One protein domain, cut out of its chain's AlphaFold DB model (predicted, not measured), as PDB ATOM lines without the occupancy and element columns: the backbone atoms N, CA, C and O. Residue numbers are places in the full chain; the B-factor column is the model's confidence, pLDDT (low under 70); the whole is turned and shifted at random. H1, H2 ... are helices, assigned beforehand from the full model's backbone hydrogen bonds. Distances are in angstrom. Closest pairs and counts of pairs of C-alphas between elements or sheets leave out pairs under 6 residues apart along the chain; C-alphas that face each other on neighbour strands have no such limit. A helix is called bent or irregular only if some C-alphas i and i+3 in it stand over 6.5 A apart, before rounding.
ATOM      1  N   ALA A 226     158.902 165.553 119.281       61.72
ATOM      2  CA  ALA A 226     158.174 165.808 118.035       61.72
ATOM      3  C   ALA A 226     159.143 165.995 116.856       61.72
ATOM      4  O   ALA A 226     158.938 165.444 115.776       61.72
ATOM      5  N   SER A 227     160.246 166.716 117.087       64.00
ATOM      6  CA  SER A 227     161.323 166.859 116.101       64.00
ATOM      7  C   SER A 227     162.031 165.528 115.824       64.00
ATOM      8  O   SER A 227     162.365 165.245 114.677       64.00
ATOM      9  N   LEU A 228     162.242 164.703 116.855       74.00
ATOM     10  CA  LEU A 228     162.812 163.361 116.730       74.00
ATOM     11  C   LEU A 228     161.930 162.477 115.845       74.00
ATOM     12  O   LEU A 228     162.449 161.892 114.902       74.00
ATOM     13  N   LEU A 229     160.615 162.433 116.087       69.50
ATOM     14  CA  LEU A 229     159.672 161.657 115.272       69.50
ATOM     15  C   LEU A 229     159.635 162.139 113.819       69.50
ATOM     16  O   LEU A 229     159.689 161.321 112.903       69.50
ATOM     17  N   ALA A 230     159.608 163.456 113.596       64.88
ATOM     18  CA  ALA A 230     159.650 164.021 112.249       64.88
ATOM     19  C   ALA A 230     160.912 163.590 111.483       64.88
ATOM     20  O   ALA A 230     160.844 163.259 110.303       64.88
ATOM     21  N   CYS A 231     162.061 163.557 112.160       70.06
ATOM     22  CA  CYS A 231     163.302 163.065 111.576       70.06
ATOM     23  C   CYS A 231     163.290 161.543 111.379       70.06
ATOM     24  O   CYS A 231     163.686 161.076 110.312       70.06
ATOM     25  N   TYR A 232     162.803 160.784 112.363       80.50
ATOM     26  CA  TYR A 232     162.738 159.322 112.353       80.50
ATOM     27  C   TYR A 232     161.997 158.775 111.131       80.50
ATOM     28  O   TYR A 232     162.510 157.885 110.461       80.50
ATOM     29  N   PHE A 233     160.846 159.352 110.776       74.38
ATOM     30  CA  PHE A 233     160.090 158.918 109.594       74.38
ATOM     31  C   PHE A 233     160.799 159.198 108.261       74.38
ATOM     32  O   PHE A 233     160.431 158.616 107.244       74.38
ATOM     33  N   GLY A 234     161.817 160.062 108.249       73.25
ATOM     34  CA  GLY A 234     162.695 160.253 107.093       73.25
ATOM     35  C   GLY A 234     163.926 159.335 107.078       73.25
ATOM     36  O   GLY A 234     164.690 159.376 106.119       73.25
ATOM     37  N   VAL A 235     164.153 158.529 108.122       83.06
ATOM     38  CA  VAL A 235     165.259 157.558 108.180       83.06
ATOM     39  C   VAL A 235     164.905 156.322 107.353       83.06
ATOM     40  O   VAL A 235     163.794 155.800 107.448       83.06
ATOM     41  N   LYS A 236     165.861 155.836 106.556       85.38
ATOM     42  CA  LYS A 236     165.687 154.621 105.750       85.38
ATOM     43  C   LYS A 236     165.544 153.384 106.632       85.38
ATOM     44  O   LYS A 236     166.180 153.307 107.683       85.38
ATOM     45  N   ASP A 237     164.785 152.393 106.174       84.00
ATOM     46  CA  ASP A 237     164.498 151.186 106.957       84.00
ATOM     47  C   ASP A 237     165.771 150.454 107.400       84.00
ATOM     48  O   ASP A 237     165.878 150.077 108.567       84.00
ATOM     49  N   GLU A 238     166.795 150.371 106.538       86.56
ATOM     50  CA  GLU A 238     168.080 149.750 106.885       86.56
ATOM     51  C   GLU A 238     168.833 150.460 108.030       86.56
ATOM     52  O   GLU A 238     169.704 149.871 108.673       86.56
ATOM     53  N   GLN A 239     168.508 151.726 108.300       89.38
ATOM     54  CA  GLN A 239     169.129 152.547 109.340       89.38
ATOM     55  C   GLN A 239     168.301 152.583 110.633       89.38
ATOM     56  O   GLN A 239     168.838 152.962 111.677       89.38
ATOM     57  N   LYS A 240     167.033 152.154 110.623       86.56
ATOM     58  CA  LYS A 240     166.145 152.230 111.798       86.56
ATOM     59  C   LYS A 240     166.633 151.392 112.980       86.56
ATOM     60  O   LYS A 240     166.562 151.848 114.118       86.56
ATOM     61  N   LEU A 241     167.258 150.244 112.719       90.94
ATOM     62  CA  LEU A 241     167.883 149.423 113.760       90.94
ATOM     63  C   LEU A 241     168.953 150.191 114.558       90.94
ATOM     64  O   LEU A 241     169.077 150.020 115.769       90.94
ATOM     65  N   SER A 242     169.719 151.057 113.885       89.69
ATOM     66  CA  SER A 242     170.730 151.895 114.541       89.69
ATOM     67  C   SER A 242     170.096 152.981 115.409       89.69
ATOM     68  O   SER A 242     170.582 153.235 116.507       89.69
ATOM     69  N   VAL A 243     168.966 153.544 114.968       90.25
ATOM     70  CA  VAL A 243     168.194 154.517 115.746       90.25
ATOM     71  C   VAL A 243     167.679 153.886 117.036       90.25
ATOM     72  O   VAL A 243     167.815 154.470 118.104       90.25
ATOM     73  N   TRP A 244     167.134 152.674 116.975       91.06
ATOM     74  CA  TRP A 244     166.600 152.020 118.170       91.06
ATOM     75  C   TRP A 244     167.688 151.652 119.182       91.06
ATOM     76  O   TRP A 244     167.536 151.873 120.380       91.06
ATOM     77  N   ARG A 245     168.835 151.166 118.704       89.25
ATOM     78  CA  ARG A 245     169.993 150.895 119.569       89.25
ATOM     79  C   ARG A 245     170.548 152.162 120.217       89.25
ATOM     80  O   ARG A 245     170.941 152.126 121.377       89.25
ATOM     81  N   ASP A 246     170.565 153.276 119.488       88.88
ATOM     82  CA  ASP A 246     170.979 154.573 120.030       88.88
ATOM     83  C   ASP A 246     169.987 155.078 121.095       88.88
ATOM     84  O   ASP A 246     170.393 155.570 122.146       88.88
ATOM     85  N   ALA A 247     168.683 154.875 120.886       85.50
ATOM     86  CA  ALA A 247     167.664 155.200 121.883       85.50
ATOM     87  C   ALA A 247     167.814 154.371 123.174       85.50
ATOM     88  O   ALA A 247     167.672 154.924 124.266       85.50
ATOM     89  N   ASP A 248     168.134 153.076 123.060       84.88
ATOM     90  CA  ASP A 248     168.447 152.202 124.201       84.88
ATOM     91  C   ASP A 248     169.709 152.666 124.941       84.88
ATOM     92  O   ASP A 248     169.712 152.785 126.165       84.88
ATOM     93  N   HIS A 249     170.763 153.016 124.193       84.62
ATOM     94  CA  HIS A 249     172.011 153.544 124.746       84.62
ATOM     95  C   HIS A 249     171.788 154.812 125.585       84.62
ATOM     96  O   HIS A 249     172.435 155.004 126.615       84.62
ATOM     97  N   PHE A 250     170.847 155.657 125.162       80.62
ATOM     98  CA  PHE A 250     170.437 156.866 125.873       80.62
ATOM     99  C   PHE A 250     169.361 156.642 126.952       80.62
ATOM    100  O   PHE A 250     168.887 157.622 127.534       80.62
ATOM    101  N   ASP A 251     169.004 155.384 127.240       76.50
ATOM    102  CA  ASP A 251     168.002 154.966 128.231       76.50
ATOM    103  C   ASP A 251     166.614 155.584 127.980       76.50
ATOM    104  O   ASP A 251     165.897 156.006 128.893       76.50
ATOM    105  N   LEU A 252     166.227 155.697 126.704       76.12
ATOM    106  CA  LEU A 252     165.006 156.406 126.334       76.12
ATOM    107  C   LEU A 252     163.734 155.567 126.504       76.12
ATOM    108  O   LEU A 252     162.685 156.176 126.635       76.12
ATOM    109  N   TYR A 253     163.775 154.232 126.581       74.19
ATOM    110  CA  TYR A 253     162.572 153.375 126.544       74.19
ATOM    111  C   TYR A 253     161.707 153.300 127.817       74.19
ATOM    112  O   TYR A 253     160.591 152.801 127.736       74.19
ATOM    113  N   HIS A 254     162.157 153.846 128.952       63.91
ATOM    114  CA  HIS A 254     161.423 153.877 130.234       63.91
ATOM    115  C   HIS A 254     160.728 152.562 130.614       63.91
ATOM    116  O   HIS A 254     159.520 152.494 130.850       63.91
ATOM    117  N   GLU A 255     161.517 151.500 130.678       63.00
ATOM    118  CA  GLU A 255     161.061 150.201 131.152       63.00
ATOM    119  C   GLU A 255     161.248 150.111 132.672       63.00
ATOM    120  O   GLU A 255     162.190 150.680 133.227       63.00
ATOM    121  N   ALA A 256     160.362 149.383 133.359       53.44
ATOM    122  CA  ALA A 256     160.622 148.982 134.741       53.44
ATOM    123  C   ALA A 256     161.943 148.187 134.805       53.44
ATOM    124  O   ALA A 256     162.300 147.523 133.830       53.44
ATOM    125  N   GLU A 257     162.681 148.254 135.920       59.19
ATOM    126  CA  GLU A 257     164.017 147.631 136.033       59.19
ATOM    127  C   GLU A 257     164.023 146.142 135.646       59.19
ATOM    128  O   GLU A 257     164.972 145.665 135.027       59.19
ATOM    129  N   ASP A 258     162.941 145.420 135.945       62.72
ATOM    130  CA  ASP A 258     162.748 144.004 135.624       62.72
ATOM    131  C   ASP A 258     162.460 143.727 134.136       62.72
ATOM    132  O   ASP A 258     162.500 142.575 133.699       62.72
ATOM    133  N   LYS A 259     162.196 144.771 133.346       61.31
ATOM    134  CA  LYS A 259     161.881 144.719 131.909       61.31
ATOM    135  C   LYS A 259     162.903 145.443 131.034       61.31
ATOM    136  O   LYS A 259     162.683 145.573 129.834       61.31
ATOM    137  N   LYS A 260     164.026 145.899 131.592       66.88
ATOM    138  CA  LYS A 260     165.036 146.640 130.829       66.88
ATOM    139  C   LYS A 260     165.586 145.824 129.647       66.88
ATOM    140  O   LYS A 260     166.005 144.674 129.801       66.88
ATOM    141  N   GLY A 261     165.598 146.434 128.465       67.19
ATOM    142  CA  GLY A 261     166.069 145.852 127.212       67.19
ATOM    143  C   GLY A 261     165.064 144.922 126.525       67.19
ATOM    144  O   GLY A 261     165.439 144.239 125.570       67.19
ATOM    145  N   THR A 262     163.809 144.842 126.986       79.19
ATOM    146  CA  THR A 262     162.778 144.028 126.309       79.19
ATOM    147  C   THR A 262     162.296 144.686 125.025       79.19
ATOM    148  O   THR A 262     162.218 144.037 123.987       79.19
ATOM    149  N   THR A 263     162.118 146.001 125.063       79.88
ATOM    150  CA  THR A 263     161.719 146.832 123.933       79.88
ATOM    151  C   THR A 263     162.715 146.736 122.790       79.88
ATOM    152  O   THR A 263     162.317 146.502 121.651       79.88
ATOM    153  N   LEU A 264     164.016 146.877 123.076       86.44
ATOM    154  CA  LEU A 264     165.036 146.754 122.039       86.44
ATOM    155  C   LEU A 264     164.985 145.359 121.404       86.44
ATOM    156  O   LEU A 264     164.974 145.256 120.185       86.44
ATOM    157  N   LYS A 265     164.869 144.293 122.205       87.06
ATOM    158  CA  LYS A 265     164.765 142.918 121.688       87.06
ATOM    159  C   LYS A 265     163.544 142.714 120.793       87.06
ATOM    160  O   LYS A 265     163.661 142.048 119.767       87.06
ATOM    161  N   ASP A 266     162.399 143.288 121.154       83.75
ATOM    162  CA  ASP A 266     161.183 143.212 120.343       83.75
ATOM    163  C   ASP A 266     161.351 143.959 119.013       83.75
ATOM    164  O   ASP A 266     160.998 143.432 117.957       83.75
ATOM    165  N   LEU A 267     161.964 145.146 119.038       85.19
ATOM    166  CA  LEU A 267     162.281 145.918 117.833       85.19
ATOM    167  C   LEU A 267     163.290 145.186 116.928       85.19
ATOM    168  O   LEU A 267     163.086 145.095 115.717       85.19
ATOM    169  N   GLU A 268     164.350 144.612 117.503       89.88
ATOM    170  CA  GLU A 268     165.345 143.816 116.774       89.88
ATOM    171  C   GLU A 268     164.720 142.573 116.133       89.88
ATOM    172  O   GLU A 268     165.017 142.252 114.979       89.88
ATOM    173  N   LYS A 269     163.821 141.896 116.856       88.94
ATOM    174  CA  LYS A 269     163.080 140.741 116.345       88.94
ATOM    175  C   LYS A 269     162.199 141.128 115.159       88.94
ATOM    176  O   LYS A 269     162.292 140.488 114.114       88.94
ATOM    177  N   LEU A 270     161.397 142.184 115.293       82.38
ATOM    178  CA  LEU A 270     160.508 142.651 114.226       82.38
ATOM    179  C   LEU A 270     161.285 143.088 112.981       82.38
ATOM    180  O   LEU A 270     160.865 142.807 111.863       82.38
ATOM    181  N   HIS A 271     162.454 143.705 113.152       89.38
ATOM    182  CA  HIS A 271     163.335 144.011 112.028       89.38
ATOM    183  C   HIS A 271     163.916 142.753 111.375       89.38
ATOM    184  O   HIS A 271     163.980 142.680 110.151       89.38
ATOM    185  N   GLY A 272     164.297 141.738 112.157       86.06
ATOM    186  CA  GLY A 272     164.710 140.433 111.626       86.06
ATOM    187  C   GLY A 272     163.603 139.707 110.851       86.06
ATOM    188  O   GLY A 272     163.890 138.998 109.889       86.06
ATOM    189  N   GLU A 273     162.344 139.920 111.234       89.81
ATOM    190  CA  GLU A 273     161.145 139.386 110.572       89.81
ATOM    191  C   GLU A 273     160.654 140.269 109.403       89.81
ATOM    192  O   GLU A 273     159.663 139.936 108.754       89.81
ATOM    193  N   ASN A 274     161.362 141.364 109.096       84.88
ATOM    194  CA  ASN A 274     160.989 142.366 108.091       84.88
ATOM    195  C   ASN A 274     159.610 143.019 108.345       84.88
ATOM    196  O   ASN A 274     158.938 143.473 107.420       84.88
ATOM    197  N   GLU A 275     159.188 143.097 109.608       80.81
ATOM    198  CA  GLU A 275     157.947 143.733 110.064       80.81
ATOM    199  C   GLU A 275     158.191 145.180 110.542       80.81
ATOM    200  O   GLU A 275     157.785 145.577 111.640       80.81
ATOM    201  N   ILE A 276     158.867 145.986 109.712       77.38
ATOM    202  CA  ILE A 276     159.304 147.355 110.055       77.38
ATOM    203  C   ILE A 276     158.134 148.256 110.467       77.38
ATOM    204  O   ILE A 276     158.241 148.977 111.454       77.38
ATOM    205  N   ASP A 277     156.978 148.137 109.812       65.94
ATOM    206  CA  ASP A 277     155.779 148.915 110.153       65.94
ATOM    207  C   ASP A 277     155.300 148.683 111.597       65.94
ATOM    208  O   ASP A 277     154.754 149.584 112.241       65.94
ATOM    209  N   LYS A 278     155.477 147.466 112.130       66.88
ATOM    210  CA  LYS A 278     155.125 147.155 113.523       66.88
ATOM    211  C   LYS A 278     156.163 147.725 114.483       66.88
ATOM    212  O   LYS A 278     155.785 148.267 115.522       66.88
ATOM    213  N   ALA A 279     157.441 147.644 114.123       71.38
ATOM    214  CA  ALA A 279     158.527 148.216 114.909       71.38
ATOM    215  C   ALA A 279     158.416 149.752 114.995       71.38
ATOM    216  O   ALA A 279     158.528 150.321 116.080       71.38
ATOM    217  N   ASP A 280     158.066 150.412 113.888       71.81
ATOM    218  CA  ASP A 280     157.812 151.855 113.824       71.81
ATOM    219  C   ASP A 280     156.685 152.289 114.758       71.81
ATOM    220  O   ASP A 280     156.801 153.315 115.431       71.81
ATOM    221  N   ARG A 281     155.601 151.505 114.830       62.59
ATOM    222  CA  ARG A 281     154.490 151.767 115.756       62.59
ATOM    223  C   ARG A 281     154.953 151.686 117.202       62.59
ATOM    224  O   ARG A 281     154.668 152.603 117.964       62.59
ATOM    225  N   ILE A 282     155.690 150.638 117.565       67.62
ATOM    226  CA  ILE A 282     156.197 150.449 118.930       67.62
ATOM    227  C   ILE A 282     157.133 151.597 119.309       67.62
ATOM    228  O   ILE A 282     156.906 152.265 120.316       67.62
ATOM    229  N   TYR A 283     158.136 151.884 118.479       73.69
ATOM    230  CA  TYR A 283     159.098 152.952 118.738       73.69
ATOM    231  C   TYR A 283     158.419 154.327 118.820       73.69
ATOM    232  O   TYR A 283     158.658 155.080 119.765       73.69
ATOM    233  N   SER A 284     157.510 154.640 117.891       63.38
ATOM    234  CA  SER A 284     156.795 155.922 117.891       63.38
ATOM    235  C   SER A 284     155.885 156.074 119.107       63.38
ATOM    236  O   SER A 284     155.879 157.129 119.738       63.38
ATOM    237  N   SER A 285     155.155 155.017 119.484       59.28
ATOM    238  CA  SER A 285     154.340 155.001 120.700       59.28
ATOM    239  C   SER A 285     155.187 155.202 121.950       59.28
ATOM    240  O   SER A 285     154.767 155.930 122.840       59.28
ATOM    241  N   LEU A 286     156.392 154.637 122.013       66.50
ATOM    242  CA  LEU A 286     157.301 154.840 123.140       66.50
ATOM    243  C   LEU A 286     157.845 156.261 123.195       66.50
ATOM    244  O   LEU A 286     157.877 156.851 124.269       66.50
ATOM    245  N   VAL A 287     158.234 156.853 122.065       65.69
ATOM    246  CA  VAL A 287     158.637 158.267 122.032       65.69
ATOM    247  C   VAL A 287     157.477 159.157 122.502       65.69
ATOM    248  O   VAL A 287     157.701 160.050 123.314       65.69
ATOM    249  N   ILE A 288     156.235 158.867 122.093       55.91
ATOM    250  CA  ILE A 288     155.018 159.567 122.553       55.91
ATOM    251  C   ILE A 288     154.740 159.334 124.050       55.91
ATOM    252  O   ILE A 288     154.436 160.277 124.771       55.91
ATOM    253  N   ILE A 289     154.892 158.117 124.566       55.72
ATOM    254  CA  ILE A 289     154.705 157.825 125.998       55.72
ATOM    255  C   ILE A 289     155.778 158.525 126.837       55.72
ATOM    256  O   ILE A 289     155.475 159.083 127.889       55.72
ATOM    257  N   ASN A 290     157.024 158.565 126.364       55.16
ATOM    258  CA  ASN A 290     158.106 159.291 127.022       55.16
ATOM    259  C   ASN A 290     157.890 160.806 127.020       55.16
ATOM    260  O   ASN A 290     158.218 161.458 128.014       55.16
ATOM    261  N   ILE A 291     157.290 161.352 125.952       53.81
ATOM    262  CA  ILE A 291     156.761 162.722 125.936       53.81
ATOM    263  C   ILE A 291     155.783 162.890 127.102       53.81
ATOM    264  O   ILE A 291     155.991 163.740 127.960       53.81
ATOM    265  N   GLU A 292     154.755 162.051 127.193       47.59
ATOM    266  CA  GLU A 292     153.687 162.193 128.190       47.59
ATOM    267  C   GLU A 292     154.141 161.943 129.641       47.59
ATOM    268  O   GLU A 292     153.643 162.580 130.575       47.59
ATOM    269  N   GLN A 293     155.106 161.052 129.868       50.69
ATOM    270  CA  GLN A 293     155.626 160.741 131.203       50.69
ATOM    271  C   GLN A 293     156.597 161.812 131.718       50.69
ATOM    272  O   GLN A 293     156.469 162.228 132.872       50.69
ATOM    273  N   GLY A 294     157.484 162.345 130.866       47.88
ATOM    274  CA  GLY A 294     158.314 163.510 131.210       47.88
ATOM    275  C   GLY A 294     157.478 164.775 131.459       47.88
ATOM    276  O   GLY A 294     157.819 165.615 132.294       47.88
ATOM    277  N   LEU A 295     156.323 164.889 130.793       43.84
ATOM    278  CA  LEU A 295     155.341 165.949 131.019       43.84
ATOM    279  C   LEU A 295     154.597 165.817 132.359       43.84
ATOM    280  O   LEU A 295     154.388 166.828 133.030       43.84
ATOM    281  N   ASN A 296     154.216 164.603 132.768       39.66
ATOM    282  CA  ASN A 296     153.431 164.365 133.985       39.66
ATOM    283  C   ASN A 296     154.241 164.448 135.289       39.66
ATOM    284  O   ASN A 296     153.664 164.779 136.328       39.66
ATOM    285  N   GLN A 297     155.559 164.229 135.246       40.75
ATOM    286  CA  GLN A 297     156.438 164.456 136.405       40.75
ATOM    287  C   GLN A 297     156.441 165.926 136.867       40.75
ATOM    288  O   GLN A 297     156.605 166.190 138.055       40.75
ATOM    289  N   ARG A 298     156.125 166.890 135.980       41.22
ATOM    290  CA  ARG A 298     155.925 168.303 136.367       41.22
ATOM    291  C   ARG A 298     154.734 168.529 137.303       41.22
ATOM    292  O   ARG A 298     154.724 169.522 138.021       41.22
ATOM    293  N   ASN A 299     153.734 167.645 137.291       38.34
ATOM    294  CA  ASN A 299     152.456 167.887 137.965       38.34
ATOM    295  C   ASN A 299     152.275 167.142 139.289       38.34
ATOM    296  O   ASN A 299     151.360 167.500 140.030       38.34
ATOM    297  N   LYS A 300     153.069 166.105 139.585       35.91
ATOM    298  CA  LYS A 300     152.771 165.227 140.726       35.91
ATOM    299  C   LYS A 300     153.594 165.502 141.983       35.91
ATOM    300  O   LYS A 300     152.981 165.573 143.039       35.91
ATOM    301  N   ASP A 301     154.902 165.760 141.892       36.38
ATOM    302  CA  ASP A 301     155.741 165.584 143.096       36.38
ATOM    303  C   ASP A 301     156.724 166.718 143.431       36.38
ATOM    304  O   ASP A 301     157.481 166.615 144.392       36.38
ATOM    305  N   GLY A 302     156.750 167.830 142.685       39.53
ATOM    306  CA  GLY A 302     157.769 168.872 142.914       39.53
ATOM    307  C   GLY A 302     159.209 168.374 142.695       39.53
ATOM    308  O   GLY A 302     160.170 169.058 143.062       39.53
ATOM    309  N   GLU A 303     159.367 167.196 142.086       39.50
ATOM    310  CA  GLU A 303     160.647 166.671 141.641       39.50
ATOM    311  C   GLU A 303     161.156 167.475 140.446       39.50
ATOM    312  O   GLU A 303     160.412 167.925 139.572       39.50
ATOM    313  N   LYS A 304     162.470 167.710 140.449       42.75
ATOM    314  CA  LYS A 304     163.144 168.473 139.403       42.75
ATOM    315  C   LYS A 304     162.963 167.761 138.058       42.75
ATOM    316  O   LYS A 304     163.029 166.535 138.026       42.75
ATOM    317  N   PRO A 305     162.816 168.509 136.948       49.41
ATOM    318  CA  PRO A 305     162.836 167.910 135.622       49.41
ATOM    319  C   PRO A 305     164.104 167.068 135.456       49.41
ATOM    320  O   PRO A 305     165.187 167.497 135.866       49.41
ATOM    321  N   ASP A 306     163.975 165.895 134.836       58.81
ATOM    322  CA  ASP A 306     165.111 165.053 134.469       58.81
ATOM    323  C   ASP A 306     165.891 165.719 133.316       58.81
ATOM    324  O   ASP A 306     165.711 165.459 132.120       58.81
ATOM    325  N   ILE A 307     166.711 166.701 133.697       59.34
ATOM    326  CA  ILE A 307     167.542 167.523 132.810       59.34
ATOM    327  C   ILE A 307     168.522 166.645 132.028       59.34
ATOM    328  O   ILE A 307     168.884 166.978 130.898       59.34
ATOM    329  N   GLU A 308     168.977 165.546 132.620       65.94
ATOM    330  CA  GLU A 308     169.922 164.628 131.995       65.94
ATOM    331  C   GLU A 308     169.247 163.848 130.869       65.94
ATOM    332  O   GLU A 308     169.740 163.827 129.740       65.94
ATOM    333  N   ARG A 309     168.025 163.380 131.110       68.44
ATOM    334  CA  ARG A 309     167.202 162.752 130.081       68.44
ATOM    335  C   ARG A 309     166.785 163.705 128.966       68.44
ATOM    336  O   ARG A 309     166.814 163.323 127.798       68.44
ATOM    337  N   ALA A 310     166.488 164.971 129.278       66.31
ATOM    338  CA  ALA A 310     166.248 165.994 128.251       66.31
ATOM    339  C   ALA A 310     167.459 166.168 127.317       66.31
ATOM    340  O   ALA A 310     167.301 166.328 126.105       66.31
ATOM    341  N   LYS A 311     168.676 166.130 127.876       71.38
ATOM    342  CA  LYS A 311     169.923 166.221 127.108       71.38
ATOM    343  C   LYS A 311     170.160 164.970 126.265       71.38
ATOM    344  O   LYS A 311     170.552 165.108 125.110       71.38
ATOM    345  N   ASN A 312     169.900 163.784 126.809       78.44
ATOM    346  CA  ASN A 312     170.030 162.521 126.079       78.44
ATOM    347  C   ASN A 312     169.051 162.453 124.901       78.44
ATOM    348  O   ASN A 312     169.455 162.168 123.778       78.44
ATOM    349  N   LEU A 313     167.798 162.852 125.120       76.38
ATOM    350  CA  LEU A 313     166.799 162.976 124.064       76.38
ATOM    351  C   LEU A 313     167.213 163.989 122.981       76.38
ATOM    352  O   LEU A 313     167.022 163.734 121.793       76.38
ATOM    353  N   ALA A 314     167.800 165.129 123.363       74.31
ATOM    354  CA  ALA A 314     168.300 166.110 122.399       74.31
ATOM    355  C   ALA A 314     169.440 165.549 121.531       74.31
ATOM    356  O   ALA A 314     169.422 165.739 120.315       74.31
ATOM    357  N   ARG A 315     170.388 164.824 122.141       81.44
ATOM    358  CA  ARG A 315     171.501 164.166 121.433       81.44
ATOM    359  C   ARG A 315     171.000 163.095 120.471       81.44
ATOM    360  O   ARG A 315     171.397 163.091 119.310       81.44
ATOM    361  N   HIS A 316     170.081 162.256 120.939       87.81
ATOM    362  CA  HIS A 316     169.450 161.229 120.124       87.81
ATOM    363  C   HIS A 316     168.714 161.836 118.918       87.81
ATOM    364  O   HIS A 316     168.938 161.446 117.774       87.81
ATOM    365  N   LYS A 317     167.908 162.884 119.144       84.56
ATOM    366  CA  LYS A 317     167.249 163.656 118.077       84.56
ATOM    367  C   LYS A 317     168.242 164.157 117.030       84.56
ATOM    368  O   LYS A 317     167.961 164.047 115.841       84.56
ATOM    369  N   ASP A 318     169.365 164.742 117.442       83.38
ATOM    370  CA  ASP A 318     170.362 165.255 116.497       83.38
ATOM    371  C   ASP A 318     170.931 164.138 115.610       83.38
ATOM    372  O   ASP A 318     170.972 164.307 114.389       83.38
ATOM    373  N   ALA A 319     171.259 162.976 116.187       85.56
ATOM    374  CA  ALA A 319     171.732 161.810 115.439       85.56
ATOM    375  C   ALA A 319     170.687 161.304 114.426       85.56
ATOM    376  O   ALA A 319     170.990 161.123 113.244       85.56
ATOM    377  N   VAL A 320     169.428 161.166 114.848       83.88
ATOM    378  CA  VAL A 320     168.326 160.721 113.977       83.88
ATOM    379  C   VAL A 320     168.057 161.718 112.847       83.88
ATOM    380  O   VAL A 320     167.865 161.329 111.696       83.88
ATOM    381  N   CYS A 321     168.104 163.021 113.132       79.25
ATOM    382  CA  CYS A 321     167.952 164.058 112.111       79.25
ATOM    383  C   CYS A 321     169.108 164.103 111.108       79.25
ATOM    384  O   CYS A 321     168.891 164.496 109.961       79.25
ATOM    385  N   MET A 322     170.324 163.714 111.502       81.88
ATOM    386  CA  MET A 322     171.441 163.571 110.564       81.88
ATOM    387  C   MET A 322     171.221 162.395 109.610       81.88
ATOM    388  O   MET A 322     171.344 162.578 108.397       81.88
ATOM    389  N   LEU A 323     170.803 161.237 110.137       82.12
ATOM    390  CA  LEU A 323     170.476 160.048 109.336       82.12
ATOM    391  C   LEU A 323     169.363 160.335 108.320       82.12
ATOM    392  O   LEU A 323     169.511 160.045 107.135       82.12
ATOM    393  N   SER A 324     168.294 160.997 108.766       77.81
ATOM    394  CA  SER A 324     167.147 161.405 107.943       77.81
ATOM    395  C   SER A 324     167.535 162.278 106.738       77.81
ATOM    396  O   SER A 324     166.931 162.210 105.670       77.81
ATOM    397  N   ARG A 325     168.584 163.100 106.881       78.62
ATOM    398  CA  ARG A 325     169.070 164.007 105.826       78.62
ATOM    399  C   ARG A 325     170.055 163.351 104.855       78.62
ATOM    400  O   ARG A 325     170.488 164.018 103.920       78.62
ATOM    401  N   GLY A 326     170.430 162.089 105.070       64.94
ATOM    402  CA  GLY A 326     171.412 161.384 104.244       64.94
ATOM    403  C   GLY A 326     172.851 161.896 104.386       64.94
ATOM    404  O   GLY A 326     173.687 161.572 103.547       64.94
TER     405      GLY A 326
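Overview. This is residues 226 to 326 of the 328 residues of an uncharacterized protein of Grimontia indica (UniProt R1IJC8). Three helices, H5, H2 and H3, stand side by side in a row, each running against its neighbour, and the long helix H4 slants along one side of that row, touching H3 near its start. The short H1 packs on H5 on the same side of the row as H4, and residues 299 to 304 stick out where the chain folds back from H4 to H5. You are reading 101 residues, with five named helices in the order H1 to H5 and no named strand, an all helix domain. It is compact, with a radius of gyration of the C-alphas of 13.8 A and spans of 43 by 32 by 19 A.

Arrangement. Start at H1, residues 226 to 232, and look across to H5, residues 307 to 324. They touch, the same way at a steep tilt of 39 degrees, closest at the C-alphas of Leu 228 and Lys 317, 4.6 A apart; H5 does so with residues 316 to 324 alone. Next find H2, residues 237 to 249, only just irregular, with C-alphas 238 and 241 6.9 A apart. H2 touches H5, opposite ways at a shallow tilt of 14 degrees, with the C-alphas of Val 243 and Val 320 closest at 6.5 A. H3, residues 262 to 272, makes a hairpin with H2: their closest C-alphas, those of Trp 244 and Leu 264, are 6.7 A apart. H3 also makes a hairpin with H4, residues 276 to 300, whose residues 276 to 283 alone touch it; C-alphas 267 and 279 are closest, at 5.3 A. H2, H3 and H4 are an up and down bundle, each helix running against the one before it. H1 and H4 are close but not clearly touching, with C-alphas 229 and 284 closest at 6.9 A, while H4 and H5 are apart. Every O i to N i+4 pair is within hydrogen-bond range in H1, H3 and H5, against 7 of 9 in H2 and 18 of 21 in H4.

Along the chain. Find C-alpha 226 at (158.174, 165.808, 118.035), where H1 begins. H2 measures 19.5 A from first to last C-alpha and H3 15.2 A. From C-alpha 276 at (159.304, 147.355, 110.055), H4 runs 36.1 A. H5 covers 25.6 A and ends at C-alpha 324, (167.147, 161.405, 107.943).

Size, cuts and confidence. The C-alphas of Glu 273 and Gly 302 are the two farthest apart, 43.9 A. The printed part has no cut, and its long link is H2 to H3, residues 250 to 261. Mean pLDDT of the printed part is 70.9; look for low values at residues 254 to 261 and 284 to 310, among others.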